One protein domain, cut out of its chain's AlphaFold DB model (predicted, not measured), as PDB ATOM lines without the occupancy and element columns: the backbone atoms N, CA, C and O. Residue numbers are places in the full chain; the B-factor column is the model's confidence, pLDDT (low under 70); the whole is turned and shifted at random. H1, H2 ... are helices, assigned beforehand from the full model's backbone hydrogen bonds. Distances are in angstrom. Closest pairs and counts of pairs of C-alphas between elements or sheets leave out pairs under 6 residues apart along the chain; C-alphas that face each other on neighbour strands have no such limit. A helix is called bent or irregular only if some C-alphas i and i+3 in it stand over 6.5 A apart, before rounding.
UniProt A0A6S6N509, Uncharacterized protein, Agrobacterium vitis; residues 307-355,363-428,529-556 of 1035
ATOM      1  N   ALA A 307      -9.602   4.003  32.059       95.00
ATOM      2  CA  ALA A 307      -9.026   3.271  33.186       95.00
ATOM      3  C   ALA A 307      -8.993   1.759  32.893       95.00
ATOM      4  O   ALA A 307      -9.853   1.231  32.184       95.00
ATOM      5  N   LEU A 308      -7.996   1.052  33.424       95.81
ATOM      6  CA  LEU A 308      -7.790  -0.355  33.086       95.81
ATOM      7  C   LEU A 308      -8.973  -1.232  33.511       95.81
ATOM      8  O   LEU A 308      -9.429  -2.053  32.720       95.81
ATOM      9  N   ASP A 309      -9.518  -1.047  34.716       94.38
ATOM     10  CA  ASP A 309     -10.694  -1.803  35.166       94.38
ATOM     11  C   ASP A 309     -11.937  -1.552  34.288       94.38
ATOM     12  O   ASP A 309     -12.744  -2.460  34.085       94.38
ATOM     13  N   ARG A 310     -12.086  -0.341  33.735       94.19
ATOM     14  CA  ARG A 310     -13.129   0.017  32.765       94.19
ATOM     15  C   ARG A 310     -12.927  -0.735  31.456       94.19
ATOM     16  O   ARG A 310     -13.894  -1.312  30.966       94.19
ATOM     17  N   LEU A 311     -11.703  -0.780  30.926       93.56
ATOM     18  CA  LEU A 311     -11.384  -1.579  29.736       93.56
ATOM     19  C   LEU A 311     -11.667  -3.063  29.974       93.56
ATOM     20  O   LEU A 311     -12.354  -3.683  29.171       93.56
ATOM     21  N   VAL A 312     -11.238  -3.617  31.115       94.44
ATOM     22  CA  VAL A 312     -11.525  -5.013  31.489       94.44
ATOM     23  C   VAL A 312     -13.033  -5.287  31.485       94.44
ATOM     24  O   VAL A 312     -13.469  -6.290  30.916       94.44
ATOM     25  N   LYS A 313     -13.838  -4.406  32.098       92.25
ATOM     26  CA  LYS A 313     -15.306  -4.540  32.140       92.25
ATOM     27  C   LYS A 313     -15.939  -4.425  30.758       92.25
ATOM     28  O   LYS A 313     -16.841  -5.202  30.467       92.25
ATOM     29  N   LEU A 314     -15.486  -3.480  29.933       92.94
ATOM     30  CA  LEU A 314     -15.987  -3.289  28.574       92.94
ATOM     31  C   LEU A 314     -15.691  -4.504  27.708       92.94
ATOM     32  O   LEU A 314     -16.614  -5.093  27.165       92.94
ATOM     33  N   GLU A 315     -14.435  -4.927  27.642       92.94
ATOM     34  CA  GLU A 315     -14.022  -6.060  26.820       92.94
ATOM     35  C   GLU A 315     -14.701  -7.360  27.265       92.94
ATOM     36  O   GLU A 315     -15.316  -8.059  26.463       92.94
ATOM     37  N   THR A 316     -14.707  -7.639  28.571       92.50
ATOM     38  CA  THR A 316     -15.404  -8.819  29.106       92.50
ATOM     39  C   THR A 316     -16.917  -8.725  28.884       92.50
ATOM     40  O   THR A 316     -17.562  -9.727  28.578       92.50
ATOM     41  N   GLY A 317     -17.504  -7.534  29.038       92.94
ATOM     42  CA  GLY A 317     -18.930  -7.276  28.849       92.94
ATOM     43  C   GLY A 317     -19.369  -7.486  27.403       92.94
ATOM     44  O   GLY A 317     -20.290  -8.267  27.166       92.94
ATOM     45  N   LYS A 318     -18.663  -6.868  26.447       92.94
ATOM     46  CA  LYS A 318     -18.844  -7.053  25.000       92.94
ATOM     47  C   LYS A 318     -18.811  -8.530  24.635       92.94
ATOM     48  O   LYS A 318     -19.754  -9.039  24.030       92.94
ATOM     49  N   THR A 319     -17.774  -9.249  25.072       93.12
ATOM     50  CA  THR A 319     -17.641 -10.675  24.769       93.12
ATOM     51  C   THR A 319     -18.763 -11.504  25.391       93.12
ATOM     52  O   THR A 319     -19.347 -12.345  24.711       93.12
ATOM     53  N   ARG A 320     -19.117 -11.268  26.662       92.25
ATOM     54  CA  ARG A 320     -20.202 -12.006  27.333       92.25
ATOM     55  C   ARG A 320     -21.553 -11.778  26.660       92.25
ATOM     56  O   ARG A 320     -22.300 -12.738  26.486       92.25
ATOM     57  N   VAL A 321     -21.863 -10.540  26.271       93.25
ATOM     58  CA  VAL A 321     -23.103 -10.236  25.544       93.25
ATOM     59  C   VAL A 321     -23.082 -10.866  24.156       93.25
ATOM     60  O   VAL A 321     -24.053 -11.524  23.794       93.25
ATOM     61  N   GLY A 322     -21.977 -10.737  23.416       93.19
ATOM     62  CA  GLY A 322     -21.815 -11.339  22.091       93.19
ATOM     63  C   GLY A 322     -22.009 -12.856  22.110       93.19
ATOM     64  O   GLY A 322     -22.825 -13.380  21.353       93.19
ATOM     65  N   VAL A 323     -21.356 -13.558  23.045       93.88
ATOM     66  CA  VAL A 323     -21.532 -15.007  23.248       93.88
ATOM     67  C   VAL A 323     -22.976 -15.340  23.622       93.88
ATOM     68  O   VAL A 323     -23.550 -16.258  23.047       93.88
ATOM     69  N   ALA A 324     -23.598 -14.601  24.546       91.62
ATOM     70  CA  ALA A 324     -24.970 -14.880  24.966       91.62
ATOM     71  C   ALA A 324     -25.992 -14.679  23.835       91.62
ATOM     72  O   ALA A 324     -26.878 -15.514  23.661       91.62
ATOM     73  N   GLN A 325     -25.865 -13.605  23.054       91.00
ATOM     74  CA  GLN A 325     -26.735 -13.324  21.910       91.00
ATOM     75  C   GLN A 325     -26.530 -14.336  20.780       91.00
ATOM     76  O   GLN A 325     -27.504 -14.826  20.209       91.00
ATOM     77  N   ASN A 326     -25.275 -14.684  20.481       93.75
ATOM     78  CA  ASN A 326     -24.950 -15.696  19.482       93.75
ATOM     79  C   ASN A 326     -25.507 -17.070  19.888       93.75
ATOM     80  O   ASN A 326     -26.132 -17.739  19.070       93.75
ATOM     81  N   PHE A 327     -25.379 -17.441  21.164       93.62
ATOM     82  CA  PHE A 327     -25.922 -18.690  21.694       93.62
ATOM     83  C   PHE A 327     -27.449 -18.709  21.687       93.62
ATOM     84  O   PHE A 327     -28.021 -19.720  21.296       93.62
ATOM     85  N   ASP A 328     -28.123 -17.619  22.081       88.25
ATOM     86  CA  ASP A 328     -29.591 -17.545  22.006       88.25
ATOM     87  C   ASP A 328     -30.072 -17.734  20.567       88.25
ATOM     88  O   ASP A 328     -30.999 -18.510  20.339       88.25
ATOM     89  N   ARG A 329     -29.416 -17.085  19.597       91.44
ATOM     90  CA  ARG A 329     -29.716 -17.246  18.170       91.44
ATOM     91  C   ARG A 329     -29.514 -18.694  17.724       91.44
ATOM     92  O   ARG A 329     -30.479 -19.334  17.327       91.44
ATOM     93  N   LEU A 330     -28.303 -19.233  17.863       94.12
ATOM     94  CA  LEU A 330     -27.959 -20.572  17.375       94.12
ATOM     95  C   LEU A 330     -28.762 -21.680  18.045       94.12
ATOM     96  O   LEU A 330     -29.188 -22.627  17.384       94.12
ATOM     97  N   TYR A 331     -29.009 -21.559  19.349       91.56
ATOM     98  CA  TYR A 331     -29.856 -22.509  20.050       91.56
ATOM     99  C   TYR A 331     -31.317 -22.377  19.620       91.56
ATOM    100  O   TYR A 331     -31.974 -23.393  19.428       91.56
ATOM    101  N   THR A 332     -31.827 -21.158  19.413       89.25
ATOM    102  CA  THR A 332     -33.180 -20.953  18.867       89.25
ATOM    103  C   THR A 332     -33.308 -21.603  17.491       89.25
ATOM    104  O   THR A 332     -34.252 -22.361  17.279       89.25
ATOM    105  N   ASP A 333     -32.346 -21.372  16.600       91.00
ATOM    106  CA  ASP A 333     -32.338 -21.919  15.243       91.00
ATOM    107  C   ASP A 333     -32.264 -23.457  15.278       91.00
ATOM    108  O   ASP A 333     -33.038 -24.142  14.610       91.00
ATOM    109  N   TYR A 334     -31.418 -24.035  16.142       91.81
ATOM    110  CA  TYR A 334     -31.367 -25.483  16.380       91.81
ATOM    111  C   TYR A 334     -32.705 -26.030  16.905       91.81
ATOM    112  O   TYR A 334     -33.200 -27.079  16.471       91.81
ATOM    113  N   ARG A 335     -33.311 -25.323  17.862       87.44
ATOM    114  CA  ARG A 335     -34.467 -25.797  18.621       87.44
ATOM    115  C   ARG A 335     -35.768 -25.676  17.837       87.44
ATOM    116  O   ARG A 335     -36.571 -26.609  17.895       87.44
ATOM    117  N   PHE A 336     -35.936 -24.603  17.072       88.00
ATOM    118  CA  PHE A 336     -37.196 -24.229  16.425       88.00
ATOM    119  C   PHE A 336     -37.096 -24.050  14.901       88.00
ATOM    120  O   PHE A 336     -38.133 -23.967  14.253       88.00
ATOM    121  N   GLY A 337     -35.895 -24.063  14.318       84.38
ATOM    122  CA  GLY A 337     -35.690 -23.780  12.895       84.38
ATOM    123  C   GLY A 337     -35.711 -22.281  12.578       84.38
ATOM    124  O   GLY A 337     -35.818 -21.446  13.473       84.38
ATOM    125  N   GLU A 338     -35.622 -21.947  11.288       69.50
ATOM    126  CA  GLU A 338     -35.513 -20.560  10.800       69.50
ATOM    127  C   GLU A 338     -36.770 -19.708  11.047       69.50
ATOM    128  O   GLU A 338     -36.671 -18.489  11.172       69.50
ATOM    129  N   GLU A 339     -37.953 -20.326  11.178       66.88
ATOM    130  CA  GLU A 339     -39.197 -19.620  11.536       66.88
ATOM    131  C   GLU A 339     -39.148 -19.030  12.963       66.88
ATOM    132  O   GLU A 339     -39.893 -18.102  13.292       66.88
ATOM    133  N   GLY A 340     -38.230 -19.528  13.803       70.31
ATOM    134  CA  GLY A 340     -37.987 -19.050  15.157       70.31
ATOM    135  C   GLY A 340     -39.078 -19.429  16.164       70.31
ATOM    136  O   GLY A 340     -39.959 -20.249  15.922       70.31
ATOM    137  N   ALA A 341     -39.003 -18.832  17.356       73.88
ATOM    138  CA  ALA A 341     -39.996 -19.002  18.415       73.88
ATOM    139  C   ALA A 341     -40.307 -17.668  19.098       73.88
ATOM    140  O   ALA A 341     -39.414 -16.858  19.371       73.88
ATOM    141  N   GLY A 342     -41.583 -17.463  19.438       73.12
ATOM    142  CA  GLY A 342     -42.018 -16.310  20.225       73.12
ATOM    143  C   GLY A 342     -41.422 -16.313  21.640       73.12
ATOM    144  O   GLY A 342     -41.070 -17.360  22.185       73.12
ATOM    145  N   LYS A 343     -41.352 -15.139  22.286       67.81
ATOM    146  CA  LYS A 343     -40.730 -14.971  23.621       67.81
ATOM    147  C   LYS A 343     -41.279 -15.928  24.687       67.81
ATOM    148  O   LYS A 343     -40.510 -16.454  25.484       67.81
ATOM    149  N   ILE A 344     -42.591 -16.176  24.688       64.50
ATOM    150  CA  ILE A 344     -43.248 -17.083  25.645       64.50
ATOM    151  C   ILE A 344     -42.821 -18.533  25.396       64.50
ATOM    152  O   ILE A 344     -42.485 -19.246  26.336       64.50
ATOM    153  N   GLN A 345     -42.773 -18.961  24.134       74.19
ATOM    154  CA  GLN A 345     -42.354 -20.311  23.761       74.19
ATOM    155  C   GLN A 345     -40.882 -20.561  24.112       74.19
ATOM    156  O   GLN A 345     -40.564 -21.606  24.683       74.19
ATOM    157  N   LYS A 346     -39.999 -19.580  23.867       73.88
ATOM    158  CA  LYS A 346     -38.598 -19.628  24.317       73.88
ATOM    159  C   LYS A 346     -38.497 -19.746  25.841       73.88
ATOM    160  O   LYS A 346     -37.780 -20.608  26.337       73.88
ATOM    161  N   ALA A 347     -39.251 -18.931  26.582       67.38
ATOM    162  CA  ALA A 347     -39.245 -18.954  28.045       67.38
ATOM    163  C   ALA A 347     -39.748 -20.291  28.619       67.38
ATOM    164  O   ALA A 347     -39.122 -20.847  29.519       67.38
ATOM    165  N   LEU A 348     -40.842 -20.836  28.075       68.06
ATOM    166  CA  LEU A 348     -41.382 -22.137  28.481       68.06
ATOM    167  C   LEU A 348     -40.411 -23.279  28.170       68.06
ATOM    168  O   LEU A 348     -40.228 -24.163  29.004       68.06
ATOM    169  N   THR A 349     -39.770 -23.250  27.000       73.38
ATOM    170  CA  THR A 349     -38.768 -24.257  26.616       73.38
ATOM    171  C   THR A 349     -37.548 -24.176  27.526       73.38
ATOM    172  O   THR A 349     -37.156 -25.186  28.096       73.38
ATOM    173  N   GLY A 350     -37.030 -22.972  27.783       70.12
ATOM    174  CA  GLY A 350     -35.935 -22.770  28.731       70.12
ATOM    175  C   GLY A 350     -36.268 -23.270  30.141       70.12
ATOM    176  O   GLY A 350     -35.441 -23.923  30.770       70.12
ATOM    177  N   ALA A 351     -37.492 -23.043  30.631       67.19
ATOM    178  CA  ALA A 351     -37.929 -23.567  31.926       67.19
ATOM    179  C   ALA A 351     -37.981 -25.107  31.959       67.19
ATOM    180  O   ALA A 351     -37.634 -25.709  32.974       67.19
ATOM    181  N   ARG A 352     -38.385 -25.757  30.859       69.88
ATOM    182  CA  ARG A 352     -38.380 -27.227  30.738       69.88
ATOM    183  C   ARG A 352     -36.963 -27.790  30.667       69.88
ATOM    184  O   ARG A 352     -36.660 -28.735  31.392       69.88
ATOM    185  N   ASP A 353     -36.094 -27.162  29.879       75.00
ATOM    186  CA  ASP A 353     -34.679 -27.526  29.765       75.00
ATOM    187  C   ASP A 353     -33.981 -27.436  31.130       75.00
ATOM    188  O   ASP A 353     -33.228 -28.332  31.504       75.00
ATOM    189  N   MET A 354     -34.289 -26.406  31.929       66.38
ATOM    190  CA  MET A 354     -33.779 -26.271  33.300       66.38
ATOM    191  C   MET A 354     -34.226 -27.406  34.233       66.38
ATOM    192  O   MET A 354     -33.525 -27.717  35.195       66.38
ATOM    193  N   LEU A 355     -35.374 -28.029  33.963       67.06
ATOM    194  CA  LEU A 355     -35.857 -29.208  34.686       67.06
ATOM    195  C   LEU A 355     -35.288 -30.522  34.123       67.06
ATOM    196  O   LEU A 355     -35.690 -31.594  34.576       67.06
ATOM    197  N   LEU A 363     -31.340 -31.706  22.063       90.25
ATOM    198  CA  LEU A 363     -30.509 -31.410  23.231       90.25
ATOM    199  C   LEU A 363     -31.134 -30.282  24.061       90.25
ATOM    200  O   LEU A 363     -31.644 -29.315  23.492       90.25
ATOM    201  N   THR A 364     -31.055 -30.383  25.391       89.69
ATOM    202  CA  THR A 364     -31.332 -29.232  26.264       89.69
ATOM    203  C   THR A 364     -30.262 -28.161  26.056       89.69
ATOM    204  O   THR A 364     -29.172 -28.456  25.567       89.69
ATOM    205  N   PHE A 365     -30.504 -26.920  26.487       88.06
ATOM    206  CA  PHE A 365     -29.478 -25.877  26.372       88.06
ATOM    207  C   PHE A 365     -28.175 -26.233  27.112       88.06
ATOM    208  O   PHE A 365     -27.087 -25.890  26.656       88.06
ATOM    209  N   ALA A 366     -28.262 -26.948  28.239       86.31
ATOM    210  CA  ALA A 366     -27.087 -27.396  28.985       86.31
ATOM    211  C   ALA A 366     -26.282 -28.463  28.218       86.31
ATOM    212  O   ALA A 366     -25.053 -28.376  28.152       86.31
ATOM    213  N   ASP A 367     -26.972 -29.423  27.596       90.44
ATOM    214  CA  ASP A 367     -26.335 -30.469  26.788       90.44
ATOM    215  C   ASP A 367     -25.775 -29.894  25.483       90.44
ATOM    216  O   ASP A 367     -24.654 -30.204  25.093       90.44
ATOM    217  N   TRP A 368     -26.502 -28.971  24.849       94.00
ATOM    218  CA  TRP A 368     -26.042 -28.258  23.660       94.00
ATOM    219  C   TRP A 368     -24.731 -27.510  23.931       94.00
ATOM    220  O   TRP A 368     -23.782 -27.645  23.165       94.00
ATOM    221  N   LYS A 369     -24.615 -26.803  25.067       93.44
ATOM    222  CA  LYS A 369     -23.353 -26.158  25.482       93.44
ATOM    223  C   LYS A 369     -22.214 -27.152  25.722       93.44
ATOM    224  O   LYS A 369     -21.066 -26.821  25.434       93.44
ATOM    225  N   THR A 370     -22.527 -28.343  26.233       92.12
ATOM    226  CA  THR A 370     -21.544 -29.424  26.407       92.12
ATOM    227  C   THR A 370     -21.000 -29.899  25.062       92.12
ATOM    228  O   THR A 370     -19.791 -30.085  24.926       92.12
ATOM    229  N   GLU A 371     -21.855 -30.027  24.049       94.44
ATOM    230  CA  GLU A 371     -21.408 -30.364  22.694       94.44
ATOM    231  C   GLU A 371     -20.614 -29.222  22.035       94.44
ATOM    232  O   GLU A 371     -19.674 -29.491  21.290       94.44
ATOM    233  N   VAL A 372     -20.891 -27.953  22.368       95.50
ATOM    234  CA  VAL A 372     -20.053 -26.819  21.925       95.50
ATOM    235  C   VAL A 372     -18.642 -26.889  22.526       95.50
ATOM    236  O   VAL A 372     -17.669 -26.695  21.797       95.50
ATOM    237  N   ASP A 373     -18.491 -27.200  23.821       91.81
ATOM    238  CA  ASP A 373     -17.160 -27.412  24.425       91.81
ATOM    239  C   ASP A 373     -16.431 -28.598  23.777       91.81
ATOM    240  O   ASP A 373     -15.238 -28.511  23.486       91.81
ATOM    241  N   ARG A 374     -17.152 -29.688  23.479       89.50
ATOM    242  CA  ARG A 374     -16.583 -30.845  22.780       89.50
ATOM    243  C   ARG A 374     -16.096 -30.478  21.379       89.50
ATOM    244  O   ARG A 374     -14.975 -30.834  21.025       89.50
ATOM    245  N   ALA A 375     -16.896 -29.738  20.614       92.75
ATOM    246  CA  ALA A 375     -16.510 -29.241  19.298       92.75
ATOM    247  C   ALA A 375     -15.244 -28.372  19.382       92.75
ATOM    248  O   ALA A 375     -14.296 -28.601  18.636       92.75
ATOM    249  N   LEU A 376     -15.164 -27.459  20.361       90.19
ATOM    250  CA  LEU A 376     -13.983 -26.615  20.606       90.19
ATOM    251  C   LEU A 376     -12.697 -27.397  20.921       90.19
ATOM    252  O   LEU A 376     -11.600 -26.875  20.714       90.19
ATOM    253  N   ARG A 377     -12.796 -28.613  21.464       85.69
ATOM    254  CA  ARG A 377     -11.638 -29.487  21.741       85.69
ATOM    255  C   ARG A 377     -11.235 -30.348  20.541       85.69
ATOM    256  O   ARG A 377     -10.089 -30.792  20.488       85.69
ATOM    257  N   ASN A 378     -12.157 -30.550  19.601       86.19
ATOM    258  CA  ASN A 378     -12.047 -31.474  18.473       86.19
ATOM    259  C   ASN A 378     -12.064 -30.720  17.127       86.19
ATOM    260  O   ASN A 378     -12.839 -31.035  16.219       86.19
ATOM    261  N   GLY A 379     -11.252 -29.665  17.010       87.19
ATOM    262  CA  GLY A 379     -11.059 -28.939  15.750       87.19
ATOM    263  C   GLY A 379     -12.216 -28.024  15.335       87.19
ATOM    264  O   GLY A 379     -12.344 -27.712  14.156       87.19
ATOM    265  N   ASP A 380     -13.059 -27.601  16.279       92.81
ATOM    266  CA  ASP A 380     -14.212 -26.717  16.059       92.81
ATOM    267  C   ASP A 380     -15.261 -27.324  15.090       92.81
ATOM    268  O   ASP A 380     -15.946 -26.609  14.352       92.81
ATOM    269  N   THR A 381     -15.393 -28.660  15.097       92.69
ATOM    270  CA  THR A 381     -16.326 -29.430  14.249       92.69
ATOM    271  C   THR A 381     -17.368 -30.201  15.066       92.69
ATOM    272  O   THR A 381     -17.097 -30.642  16.183       92.69
ATOM    273  N   HIS A 382     -18.581 -30.352  14.520       95.38
ATOM    274  CA  HIS A 382     -19.668 -31.122  15.131       95.38
ATOM    275  C   HIS A 382     -20.732 -31.521  14.094       95.38
ATOM    276  O   HIS A 382     -20.960 -30.784  13.135       95.38
ATOM    277  N   ASP A 383     -21.444 -32.630  14.326       95.50
ATOM    278  CA  ASP A 383     -22.536 -33.106  13.452       95.50
ATOM    279  C   ASP A 383     -23.739 -32.145  13.413       95.50
ATOM    280  O   ASP A 383     -24.493 -32.102  12.444       95.50
ATOM    281  N   ILE A 384     -23.923 -31.365  14.482       95.69
ATOM    282  CA  ILE A 384     -24.927 -30.294  14.568       95.69
ATOM    283  C   ILE A 384     -24.283 -28.993  14.064       95.69
ATOM    284  O   ILE A 384     -23.415 -28.462  14.766       95.69
ATOM    285  N   PRO A 385     -24.721 -28.420  12.923       96.12
ATOM    286  CA  PRO A 385     -24.092 -27.232  12.341       96.12
ATOM    287  C   PRO A 385     -24.056 -26.031  13.290       96.12
ATOM    288  O   PRO A 385     -23.035 -25.361  13.400       96.12
ATOM    289  N   GLN A 386     -25.133 -25.805  14.049       96.31
ATOM    290  CA  GLN A 386     -25.226 -24.706  15.014       96.31
ATOM    291  C   GLN A 386     -24.234 -24.860  16.178       96.31
ATOM    292  O   GLN A 386     -23.796 -23.863  16.744       96.31
ATOM    293  N   VAL A 387     -23.866 -26.095  16.541       97.44
ATOM    294  CA  VAL A 387     -22.836 -26.359  17.560       97.44
ATOM    295  C   VAL A 387     -21.447 -26.035  17.007       97.44
ATOM    296  O   VAL A 387     -20.665 -25.365  17.681       97.44
ATOM    297  N   ALA A 388     -21.153 -26.457  15.773       96.88
ATOM    298  CA  ALA A 388     -19.890 -26.140  15.105       96.88
ATOM    299  C   ALA A 388     -19.720 -24.623  14.904       96.88
ATOM    300  O   ALA A 388     -18.668 -24.069  15.220       96.88
ATOM    301  N   GLU A 389     -20.774 -23.925  14.468       97.25
ATOM    302  CA  GLU A 389     -20.768 -22.466  14.308       97.25
ATOM    303  C   GLU A 389     -20.516 -21.744  15.643       97.25
ATOM    304  O   GLU A 389     -19.719 -20.807  15.702       97.25
ATOM    305  N   ALA A 390     -21.129 -22.207  16.739       96.81
ATOM    306  CA  ALA A 390     -20.894 -21.649  18.072       96.81
ATOM    307  C   ALA A 390     -19.436 -21.836  18.533       96.81
ATOM    308  O   ALA A 390     -18.845 -20.919  19.113       96.81
ATOM    309  N   ALA A 391     -18.841 -23.003  18.259       96.19
ATOM    310  CA  ALA A 391     -17.439 -23.278  18.562       96.19
ATOM    311  C   ALA A 391     -16.501 -22.353  17.768       96.19
ATOM    312  O   ALA A 391     -15.648 -21.680  18.351       96.19
ATOM    313  N   GLN A 392     -16.719 -22.225  16.458       95.88
ATOM    314  CA  GLN A 392     -15.948 -21.323  15.596       95.88
ATOM    315  C   GLN A 392     -16.081 -19.860  16.029       95.88
ATOM    316  O   GLN A 392     -15.088 -19.132  16.080       95.88
ATOM    317  N   TYR A 393     -17.287 -19.432  16.416       96.00
ATOM    318  CA  TYR A 393     -17.512 -18.090  16.940       96.00
ATOM    319  C   TYR A 393     -16.668 -17.829  18.195       96.00
ATOM    320  O   TYR A 393     -15.998 -16.796  18.271       96.00
ATOM    321  N   ILE A 394     -16.647 -18.761  19.156       95.44
ATOM    322  CA  ILE A 394     -15.832 -18.634  20.374       95.44
ATOM    323  C   ILE A 394     -14.340 -18.588  20.042       95.44
ATOM    324  O   ILE A 394     -13.620 -17.744  20.581       95.44
ATOM    325  N   ARG A 395     -13.868 -19.461  19.147       92.31
ATOM    326  CA  ARG A 395     -12.470 -19.478  18.700       92.31
ATOM    327  C   ARG A 395     -12.038 -18.102  18.196       92.31
ATOM    328  O   ARG A 395     -11.101 -17.515  18.735       92.31
ATOM    329  N   GLN A 396     -12.783 -17.574  17.227       93.31
ATOM    330  CA  GLN A 396     -12.428 -16.373  16.472       93.31
ATOM    331  C   GLN A 396     -12.654 -15.074  17.253       93.31
ATOM    332  O   GLN A 396     -11.888 -14.130  17.102       93.31
ATOM    333  N   ASN A 397     -13.699 -15.010  18.085       92.25
ATOM    334  CA  ASN A 397     -14.113 -13.765  18.744       92.25
ATOM    335  C   ASN A 397     -13.712 -13.700  20.221       92.25
ATOM    336  O   ASN A 397     -13.877 -12.656  20.852       92.25
ATOM    337  N   VAL A 398     -13.211 -14.802  20.793       92.12
ATOM    338  CA  VAL A 398     -12.882 -14.877  22.223       92.12
ATOM    339  C   VAL A 398     -11.489 -15.425  22.474       92.12
ATOM    340  O   VAL A 398     -10.695 -14.774  23.148       92.12
ATOM    341  N   LEU A 399     -11.172 -16.619  21.979       90.25
ATOM    342  CA  LEU A 399      -9.921 -17.280  22.346       90.25
ATOM    343  C   LEU A 399      -8.728 -16.662  21.617       90.25
ATOM    344  O   LEU A 399      -7.816 -16.155  22.273       90.25
ATOM    345  N   ASP A 400      -8.759 -16.649  20.287       89.75
ATOM    346  CA  ASP A 400      -7.623 -16.239  19.461       89.75
ATOM    347  C   ASP A 400      -7.229 -14.764  19.655       89.75
ATOM    348  O   ASP A 400      -6.047 -14.517  19.903       89.75
ATOM    349  N   PRO A 401      -8.158 -13.783  19.703       91.25
ATOM    350  CA  PRO A 401      -7.781 -12.380  19.893       91.25
ATOM    351  C   PRO A 401      -7.000 -12.127  21.190       91.25
ATOM    352  O   PRO A 401      -6.021 -11.381  21.210       91.25
ATOM    353  N   TRP A 402      -7.407 -12.767  22.289       90.25
ATOM    354  CA  TRP A 402      -6.741 -12.607  23.586       90.25
ATOM    355  C   TRP A 402      -5.474 -13.447  23.712       90.25
ATOM    356  O   TRP A 402      -4.544 -13.032  24.402       90.25
ATOM    357  N   ARG A 403      -5.412 -14.597  23.035       86.06
ATOM    358  CA  ARG A 403      -4.190 -15.396  22.914       86.06
ATOM    359  C   ARG A 403      -3.112 -14.594  22.191       86.06
ATOM    360  O   ARG A 403      -2.012 -14.459  22.714       86.06
ATOM    361  N   ASP A 404      -3.444 -14.014  21.043       87.81
ATOM    362  CA  ASP A 404      -2.490 -13.285  20.206       87.81
ATOM    363  C   ASP A 404      -1.987 -12.017  20.909       87.81
ATOM    364  O   ASP A 404      -0.787 -11.740  20.914       87.81
ATOM    365  N   ARG A 405      -2.870 -11.294  21.616       89.88
ATOM    366  CA  ARG A 405      -2.457 -10.177  22.485       89.88
ATOM    367  C   ARG A 405      -1.575 -10.622  23.647       89.88
ATOM    368  O   ARG A 405      -0.626  -9.924  23.985       89.88
ATOM    369  N   ALA A 406      -1.844 -11.779  24.253       85.38
ATOM    370  CA  ALA A 406      -0.989 -12.317  25.307       85.38
ATOM    371  C   ALA A 406       0.401 -12.721  24.793       85.38
ATOM    372  O   ALA A 406       1.384 -12.484  25.495       85.38
ATOM    373  N   ILE A 407       0.506 -13.262  23.574       82.56
ATOM    374  CA  ILE A 407       1.795 -13.510  22.907       82.56
ATOM    375  C   ILE A 407       2.519 -12.180  22.663       82.56
ATOM    376  O   ILE A 407       3.676 -12.031  23.051       82.56
ATOM    377  N   ALA A 408       1.827 -11.172  22.115       87.75
ATOM    378  CA  ALA A 408       2.397  -9.840  21.888       87.75
ATOM    379  C   ALA A 408       2.874  -9.169  23.193       87.75
ATOM    380  O   ALA A 408       3.915  -8.512  23.220       87.75
ATOM    381  N   ALA A 409       2.150  -9.391  24.293       85.25
ATOM    382  CA  ALA A 409       2.507  -8.946  25.638       85.25
ATOM    383  C   ALA A 409       3.579  -9.824  26.318       85.25
ATOM    384  O   ALA A 409       3.942  -9.557  27.462       85.25
ATOM    385  N   LYS A 410       4.100 -10.860  25.642       84.25
ATOM    386  CA  LYS A 410       5.090 -11.826  26.161       84.25
ATOM    387  C   LYS A 410       4.624 -12.599  27.401       84.25
ATOM    388  O   LYS A 410       5.441 -13.065  28.192       84.25
ATOM    389  N   LEU A 411       3.311 -12.744  27.563       76.94
ATOM    390  CA  LEU A 411       2.688 -13.573  28.596       76.94
ATOM    391  C   LEU A 411       2.530 -15.034  28.149       76.94
ATOM    392  O   LEU A 411       2.325 -15.907  28.987       76.94
ATOM    393  N   LEU A 412       2.622 -15.295  26.842       74.44
ATOM    394  CA  LEU A 412       2.631 -16.626  26.236       74.44
ATOM    395  C   LEU A 412       3.820 -16.762  25.269       74.44
ATOM    396  O   LEU A 412       4.222 -15.762  24.672       74.44
ATOM    397  N   PRO A 413       4.385 -17.974  25.101       71.00
ATOM    398  CA  PRO A 413       5.375 -18.237  24.057       71.00
ATOM    399  C   PRO A 413       4.740 -18.150  22.658       71.00
ATOM    400  O   PRO A 413       3.539 -18.370  22.513       71.00
ATOM    401  N   GLU A 414       5.555 -17.873  21.635       67.69
ATOM    402  CA  GLU A 414       5.105 -17.788  20.232       67.69
ATOM    403  C   GLU A 414       4.589 -19.143  19.701       67.69
ATOM    404  O   GLU A 414       3.605 -19.180  18.965       67.69
ATOM    405  N   ASP A 415       5.173 -20.256  20.163       64.25
ATOM    406  CA  ASP A 415       4.777 -21.621  19.794       64.25
ATOM    407  C   ASP A 415       3.903 -22.269  20.890       64.25
ATOM    408  O   ASP A 415       4.403 -22.909  21.823       64.25
ATOM    409  N   ILE A 416       2.576 -22.122  20.801       61.09
ATOM    410  CA  ILE A 416       1.633 -22.811  21.703       61.09
ATOM    411  C   ILE A 416       1.296 -24.194  21.128       61.09
ATOM    412  O   ILE A 416       0.364 -24.346  20.342       61.09
ATOM    413  N   ASP A 417       2.048 -25.219  21.533       57.09
ATOM    414  CA  ASP A 417       1.803 -26.608  21.118       57.09
ATOM    415  C   ASP A 417       0.594 -27.229  21.855       57.09
ATOM    416  O   ASP A 417       0.549 -27.291  23.093       57.09
ATOM    417  N   VAL A 418      -0.397 -27.723  21.103       56.78
ATOM    418  CA  VAL A 418      -1.600 -28.378  21.641       56.78
ATOM    419  C   VAL A 418      -1.346 -29.881  21.777       56.78
ATOM    420  O   VAL A 418      -1.621 -30.670  20.885       56.78
ATOM    421  N   LYS A 419      -0.827 -30.304  22.934       54.16
ATOM    422  CA  LYS A 419      -0.388 -31.702  23.147       54.16
ATOM    423  C   LYS A 419      -1.471 -32.688  23.605       54.16
ATOM    424  O   LYS A 419      -1.190 -33.877  23.714       54.16
ATOM    425  N   THR A 420      -2.665 -32.223  23.981       53.72
ATOM    426  CA  THR A 420      -3.661 -33.059  24.696       53.72
ATOM    427  C   THR A 420      -5.063 -33.075  24.076       53.72
ATOM    428  O   THR A 420      -5.953 -33.670  24.682       53.72
ATOM    429  N   ALA A 421      -5.272 -32.349  22.978       54.97
ATOM    430  CA  ALA A 421      -6.531 -32.178  22.246       54.97
ATOM    431  C   ALA A 421      -6.200 -31.746  20.802       54.97
ATOM    432  O   ALA A 421      -5.062 -31.352  20.553       54.97
ATOM    433  N   ASP A 422      -7.168 -31.780  19.884       55.41
ATOM    434  CA  ASP A 422      -6.935 -31.387  18.483       55.41
ATOM    435  C   ASP A 422      -6.824 -29.859  18.328       55.41
ATOM    436  O   ASP A 422      -6.154 -29.358  17.427       55.41
ATOM    437  N   SER A 423      -7.450 -29.102  19.237       63.44
ATOM    438  CA  SER A 423      -7.440 -27.634  19.266       63.44
ATOM    439  C   SER A 423      -7.278 -27.085  20.690       63.44
ATOM    440  O   SER A 423      -7.697 -27.694  21.678       63.44
ATOM    441  N   TYR A 424      -6.634 -25.917  20.826       66.44
ATOM    442  CA  TYR A 424      -6.323 -25.329  22.136       66.44
ATOM    443  C   TYR A 424      -7.596 -24.941  22.896       66.44
ATOM    444  O   TYR A 424      -8.252 -23.962  22.564       66.44
ATOM    445  N   MET A 425      -7.926 -25.644  23.975       73.06
ATOM    446  CA  MET A 425      -8.930 -25.201  24.942       73.06
ATOM    447  C   MET A 425      -8.354 -25.315  26.346       73.06
ATOM    448  O   MET A 425      -7.655 -26.280  26.685       73.06
ATOM    449  N   MET A 426      -8.621 -24.315  27.186       75.19
ATOM    450  CA  MET A 426      -8.145 -24.374  28.561       75.19
ATOM    451  C   MET A 426      -8.851 -25.515  29.304       75.19
ATOM    452  O   MET A 426     -10.065 -25.706  29.199       75.19
ATOM    453  N   ARG A 427      -8.085 -26.302  30.064       77.44
ATOM    454  CA  ARG A 427      -8.651 -27.364  30.897       77.44
ATOM    455  C   ARG A 427      -9.116 -26.770  32.219       77.44
ATOM    456  O   ARG A 427      -8.312 -26.228  32.979       77.44
ATOM    457  N   MET A 428     -10.401 -26.921  32.500       81.81
ATOM    458  CA  MET A 428     -10.984 -26.657  33.807       81.81
ATOM    459  C   MET A 428     -11.605 -27.952  34.319       81.81
ATOM    460  O   MET A 428     -12.263 -28.658  33.561       81.81
ATOM    461  N   THR A 529     -17.529 -28.859  31.071       89.50
ATOM    462  CA  THR A 529     -18.030 -28.801  29.694       89.50
ATOM    463  C   THR A 529     -19.036 -27.676  29.481       89.50
ATOM    464  O   THR A 529     -19.483 -27.464  28.358       89.50
ATOM    465  N   ASP A 530     -19.404 -26.913  30.520       88.62
ATOM    466  CA  ASP A 530     -20.163 -25.683  30.309       88.62
ATOM    467  C   ASP A 530     -19.261 -24.617  29.673       88.62
ATOM    468  O   ASP A 530     -18.533 -23.883  30.348       88.62
ATOM    469  N   VAL A 531     -19.329 -24.516  28.345       90.31
ATOM    470  CA  VAL A 531     -18.498 -23.597  27.568       90.31
ATOM    471  C   VAL A 531     -18.654 -22.131  27.994       90.31
ATOM    472  O   VAL A 531     -17.677 -21.387  27.946       90.31
ATOM    473  N   GLN A 532     -19.829 -21.697  28.475       88.00
ATOM    474  CA  GLN A 532     -20.006 -20.320  28.962       88.00
ATOM    475  C   GLN A 532     -19.188 -20.083  30.231       88.00
ATOM    476  O   GLN A 532     -18.536 -19.047  30.358       88.00
ATOM    477  N   HIS A 533     -19.173 -21.062  31.139       84.75
ATOM    478  CA  HIS A 533     -18.373 -21.000  32.358       84.75
ATOM    479  C   HIS A 533     -16.871 -21.022  32.037       84.75
ATOM    480  O   HIS A 533     -16.099 -20.241  32.600       84.75
ATOM    481  N   THR A 534     -16.455 -21.861  31.086       85.75
ATOM    482  CA  THR A 534     -15.059 -21.931  30.641       85.75
ATOM    483  C   THR A 534     -14.621 -20.627  29.968       85.75
ATOM    484  O   THR A 534     -13.600 -20.055  30.348       85.75
ATOM    485  N   VAL A 535     -15.418 -20.068  29.058       89.38
ATOM    486  CA  VAL A 535     -15.144 -18.760  28.441       89.38
ATOM    487  C   VAL A 535     -15.068 -17.641  29.485       89.38
ATOM    488  O   VAL A 535     -14.143 -16.829  29.449       89.38
ATOM    489  N   GLU A 536     -15.979 -17.605  30.456       86.31
ATOM    490  CA  GLU A 536     -15.954 -16.592  31.513       86.31
ATOM    491  C   GLU A 536     -14.664 -16.665  32.341       86.31
ATOM    492  O   GLU A 536     -14.006 -15.651  32.578       86.31
ATOM    493  N   ALA A 537     -14.246 -17.867  32.737       82.31
ATOM    494  CA  ALA A 537     -13.008 -18.058  33.486       82.31
ATOM    495  C   ALA A 537     -11.742 -17.786  32.649       82.31
ATOM    496  O   ALA A 537     -10.699 -17.429  33.214       82.31
ATOM    497  N   TYR A 538     -11.809 -17.952  31.324       87.25
ATOM    498  CA  TYR A 538     -10.754 -17.537  30.399       87.25
ATOM    499  C   TYR A 538     -10.619 -16.013  30.414       87.25
ATOM    500  O   TYR A 538      -9.554 -15.499  30.765       87.25
ATOM    501  N   LEU A 539     -11.717 -15.293  30.158       91.00
ATOM    502  CA  LEU A 539     -11.753 -13.828  30.124       91.00
ATOM    503  C   LEU A 539     -11.316 -13.208  31.455       91.00
ATOM    504  O   LEU A 539     -10.448 -12.339  31.471       91.00
ATOM    505  N   ARG A 540     -11.828 -13.727  32.580       85.75
ATOM    506  CA  ARG A 540     -11.489 -13.281  33.947       85.75
ATOM    507  C   ARG A 540      -9.988 -13.355  34.259       85.75
ATOM    508  O   ARG A 540      -9.510 -12.671  35.162       85.75
ATOM    509  N   THR A 541      -9.252 -14.205  33.544       82.19
ATOM    510  CA  THR A 541      -7.806 -14.379  33.730       82.19
ATOM    511  C   THR A 541      -7.004 -13.615  32.680       82.19
ATOM    512  O   THR A 541      -6.115 -12.847  33.036       82.19
ATOM    513  N   MET A 542      -7.323 -13.822  31.401       87.50
ATOM    514  CA  MET A 542      -6.556 -13.300  30.269       87.50
ATOM    515  C   MET A 542      -6.677 -11.789  30.137       87.50
ATOM    516  O   MET A 542      -5.664 -11.105  30.036       87.50
ATOM    517  N   VAL A 543      -7.905 -11.264  30.170       94.44
ATOM    518  CA  VAL A 543      -8.175  -9.850  29.885       94.44
ATOM    519  C   VAL A 543      -7.440  -8.930  30.870       94.44
ATOM    520  O   VAL A 543      -6.719  -8.046  30.407       94.44
ATOM    521  N   PRO A 544      -7.524  -9.127  32.205       94.12
ATOM    522  CA  PRO A 544      -6.818  -8.257  33.143       94.12
ATOM    523  C   PRO A 544      -5.297  -8.330  33.017       94.12
ATOM    524  O   PRO A 544      -4.642  -7.297  33.093       94.12
ATOM    525  N   ASP A 545      -4.724  -9.525  32.838       90.69
ATOM    526  CA  ASP A 545      -3.268  -9.705  32.850       90.69
ATOM    527  C   ASP A 545      -2.621  -9.148  31.569       90.69
ATOM    528  O   ASP A 545      -1.586  -8.479  31.646       90.69
ATOM    529  N   VAL A 546      -3.270  -9.334  30.413       92.81
ATOM    530  CA  VAL A 546      -2.866  -8.707  29.144       92.81
ATOM    531  C   VAL A 546      -2.923  -7.186  29.263       92.81
ATOM    532  O   VAL A 546      -1.915  -6.522  29.040       92.81
ATOM    533  N   LEU A 547      -4.060  -6.630  29.698       94.62
ATOM    534  CA  LEU A 547      -4.229  -5.178  29.807       94.62
ATOM    535  C   LEU A 547      -3.290  -4.549  30.850       94.62
ATOM    536  O   LEU A 547      -2.811  -3.434  30.650       94.62
ATOM    537  N   LEU A 548      -2.995  -5.243  31.959       94.50
ATOM    538  CA  LEU A 548      -2.023  -4.778  32.961       94.50
ATOM    539  C   LEU A 548      -0.620  -4.711  32.379       94.50
ATOM    540  O   LEU A 548       0.076  -3.724  32.592       94.50
ATOM    541  N   THR A 549      -0.230  -5.729  31.619       93.25
ATOM    542  CA  THR A 549       1.088  -5.781  30.983       93.25
ATOM    543  C   THR A 549       1.216  -4.713  29.901       93.25
ATOM    544  O   THR A 549       2.207  -3.992  29.871       93.25
ATOM    545  N   GLU A 550       0.187  -4.528  29.072       91.88
ATOM    546  CA  GLU A 550       0.151  -3.467  28.059       91.88
ATOM    547  C   GLU A 550       0.223  -2.061  28.684       91.88
ATOM    548  O   GLU A 550       0.916  -1.193  28.156       91.88
ATOM    549  N   LYS A 551      -0.463  -1.824  29.815       91.81
ATOM    550  CA  LYS A 551      -0.554  -0.488  30.431       91.81
ATOM    551  C   LYS A 551       0.583  -0.161  31.402       91.81
ATOM    552  O   LYS A 551       1.030   0.983  31.455       91.81
ATOM    553  N   PHE A 552       1.037  -1.133  32.191       93.38
ATOM    554  CA  PHE A 552       2.015  -0.942  33.271       93.38
ATOM    555  C   PHE A 552       3.341  -1.683  33.048       93.38
ATOM    556  O   PHE A 552       4.242  -1.558  33.875       93.38
ATOM    557  N   GLY A 553       3.482  -2.422  31.945       91.06
ATOM    558  CA  GLY A 553       4.690  -3.160  31.566       91.06
ATOM    559  C   GLY A 553       4.751  -4.591  32.104       91.06
ATOM    560  O   GLY A 553       5.346  -5.452  31.462       91.06
ATOM    561  N   ASP A 554       4.118  -4.864  33.246       88.38
ATOM    562  CA  ASP A 554       4.014  -6.198  33.839       88.38
ATOM    563  C   ASP A 554       2.767  -6.330  34.730       88.38
ATOM    564  O   ASP A 554       2.233  -5.339  35.238       88.38
ATOM    565  N   VAL A 555       2.318  -7.570  34.950       87.88
ATOM    566  CA  VAL A 555       1.122  -7.885  35.757       87.88
ATOM    567  C   VAL A 555       1.227  -7.458  37.222       87.88
ATOM    568  O   VAL A 555       0.196  -7.303  37.882       87.88
ATOM    569  N   ASP A 556       2.442  -7.270  37.739       85.81
ATOM    570  CA  ASP A 556       2.696  -6.892  39.126       85.81
ATOM    571  C   ASP A 556       2.906  -5.382  39.293       85.81
ATOM    572  O   ASP A 556       2.940  -4.901  40.428       85.81
TER     573      ASP A 556
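Overview. This is residues 307 to 355, 363 to 428 and 529 to 556 of the 1035 residues of an uncharacterized protein of Agrobacterium vitis (UniProt A0A6S6N509). Long helix H1 has H5 and the first arm of bent helix H4 beside it, both running opposite ways to it; H3 crosses at one end, packing on H4a and H5, and H2 sits beyond it at the far end. After H4, residues 409 to 428 fold back as a long stretch with no named element. The printed part has 143 residues, with five named helices, H1 to H5 in order, and no named strand: all helix. It is compact, radius of gyration of the C-alphas 16.9 A, spanning 51 by 36 by 25 A.

Along the chain. Find C-alpha 308 at (-7.790, -0.355, 33.086); from there H1, residues 308 to 336, runs 41.4 A. H2 is residues 343 to 354, and H3 residues 365 to 377. H4, residues 385 to 408, was assigned as one helix by its hydrogen bonds but is bent, with C-alphas 397 and 400 7.0 A apart: arms H4a, 385 to 397, and H4b, 400 to 408, stand at 24 degrees. H5, residues 531 to 552, runs 31.1 A to C-alpha 552 at (2.015, -0.942, 33.271).

Arrangement. H1 touches H4a at C-alphas 330 and 386, 5.5 A, at a shallow tilt of 11 degrees, opposite ways. It touches H5 at C-alphas 312 and 544, 6.0 A. H4b touches H5 at C-alphas 406 and 546, 5.6 A. H3 touches H4a at C-alphas 372 and 387, 5.2 A, at a steep tilt of 61 degrees. H2 and H3 only just touch, with 3 pairs of C-alphas within 8 A, the closest 353 and 365. H1 and H4b are apart. Every O i to N i+4 pair is within hydrogen-bond range in H1, H2, H3, H4a and H4b; H5 has 15 of 18.

Size, cuts and confidence. The C-alphas of Glu 339 and Asp 556 are farthest apart, 51.8 A. Look for two cuts: C-alphas 355 and 363 are 12.8 A apart, and 428 and 529 8.4 A. pLDDT is under 70 in 21 residues, among them 414 to 424.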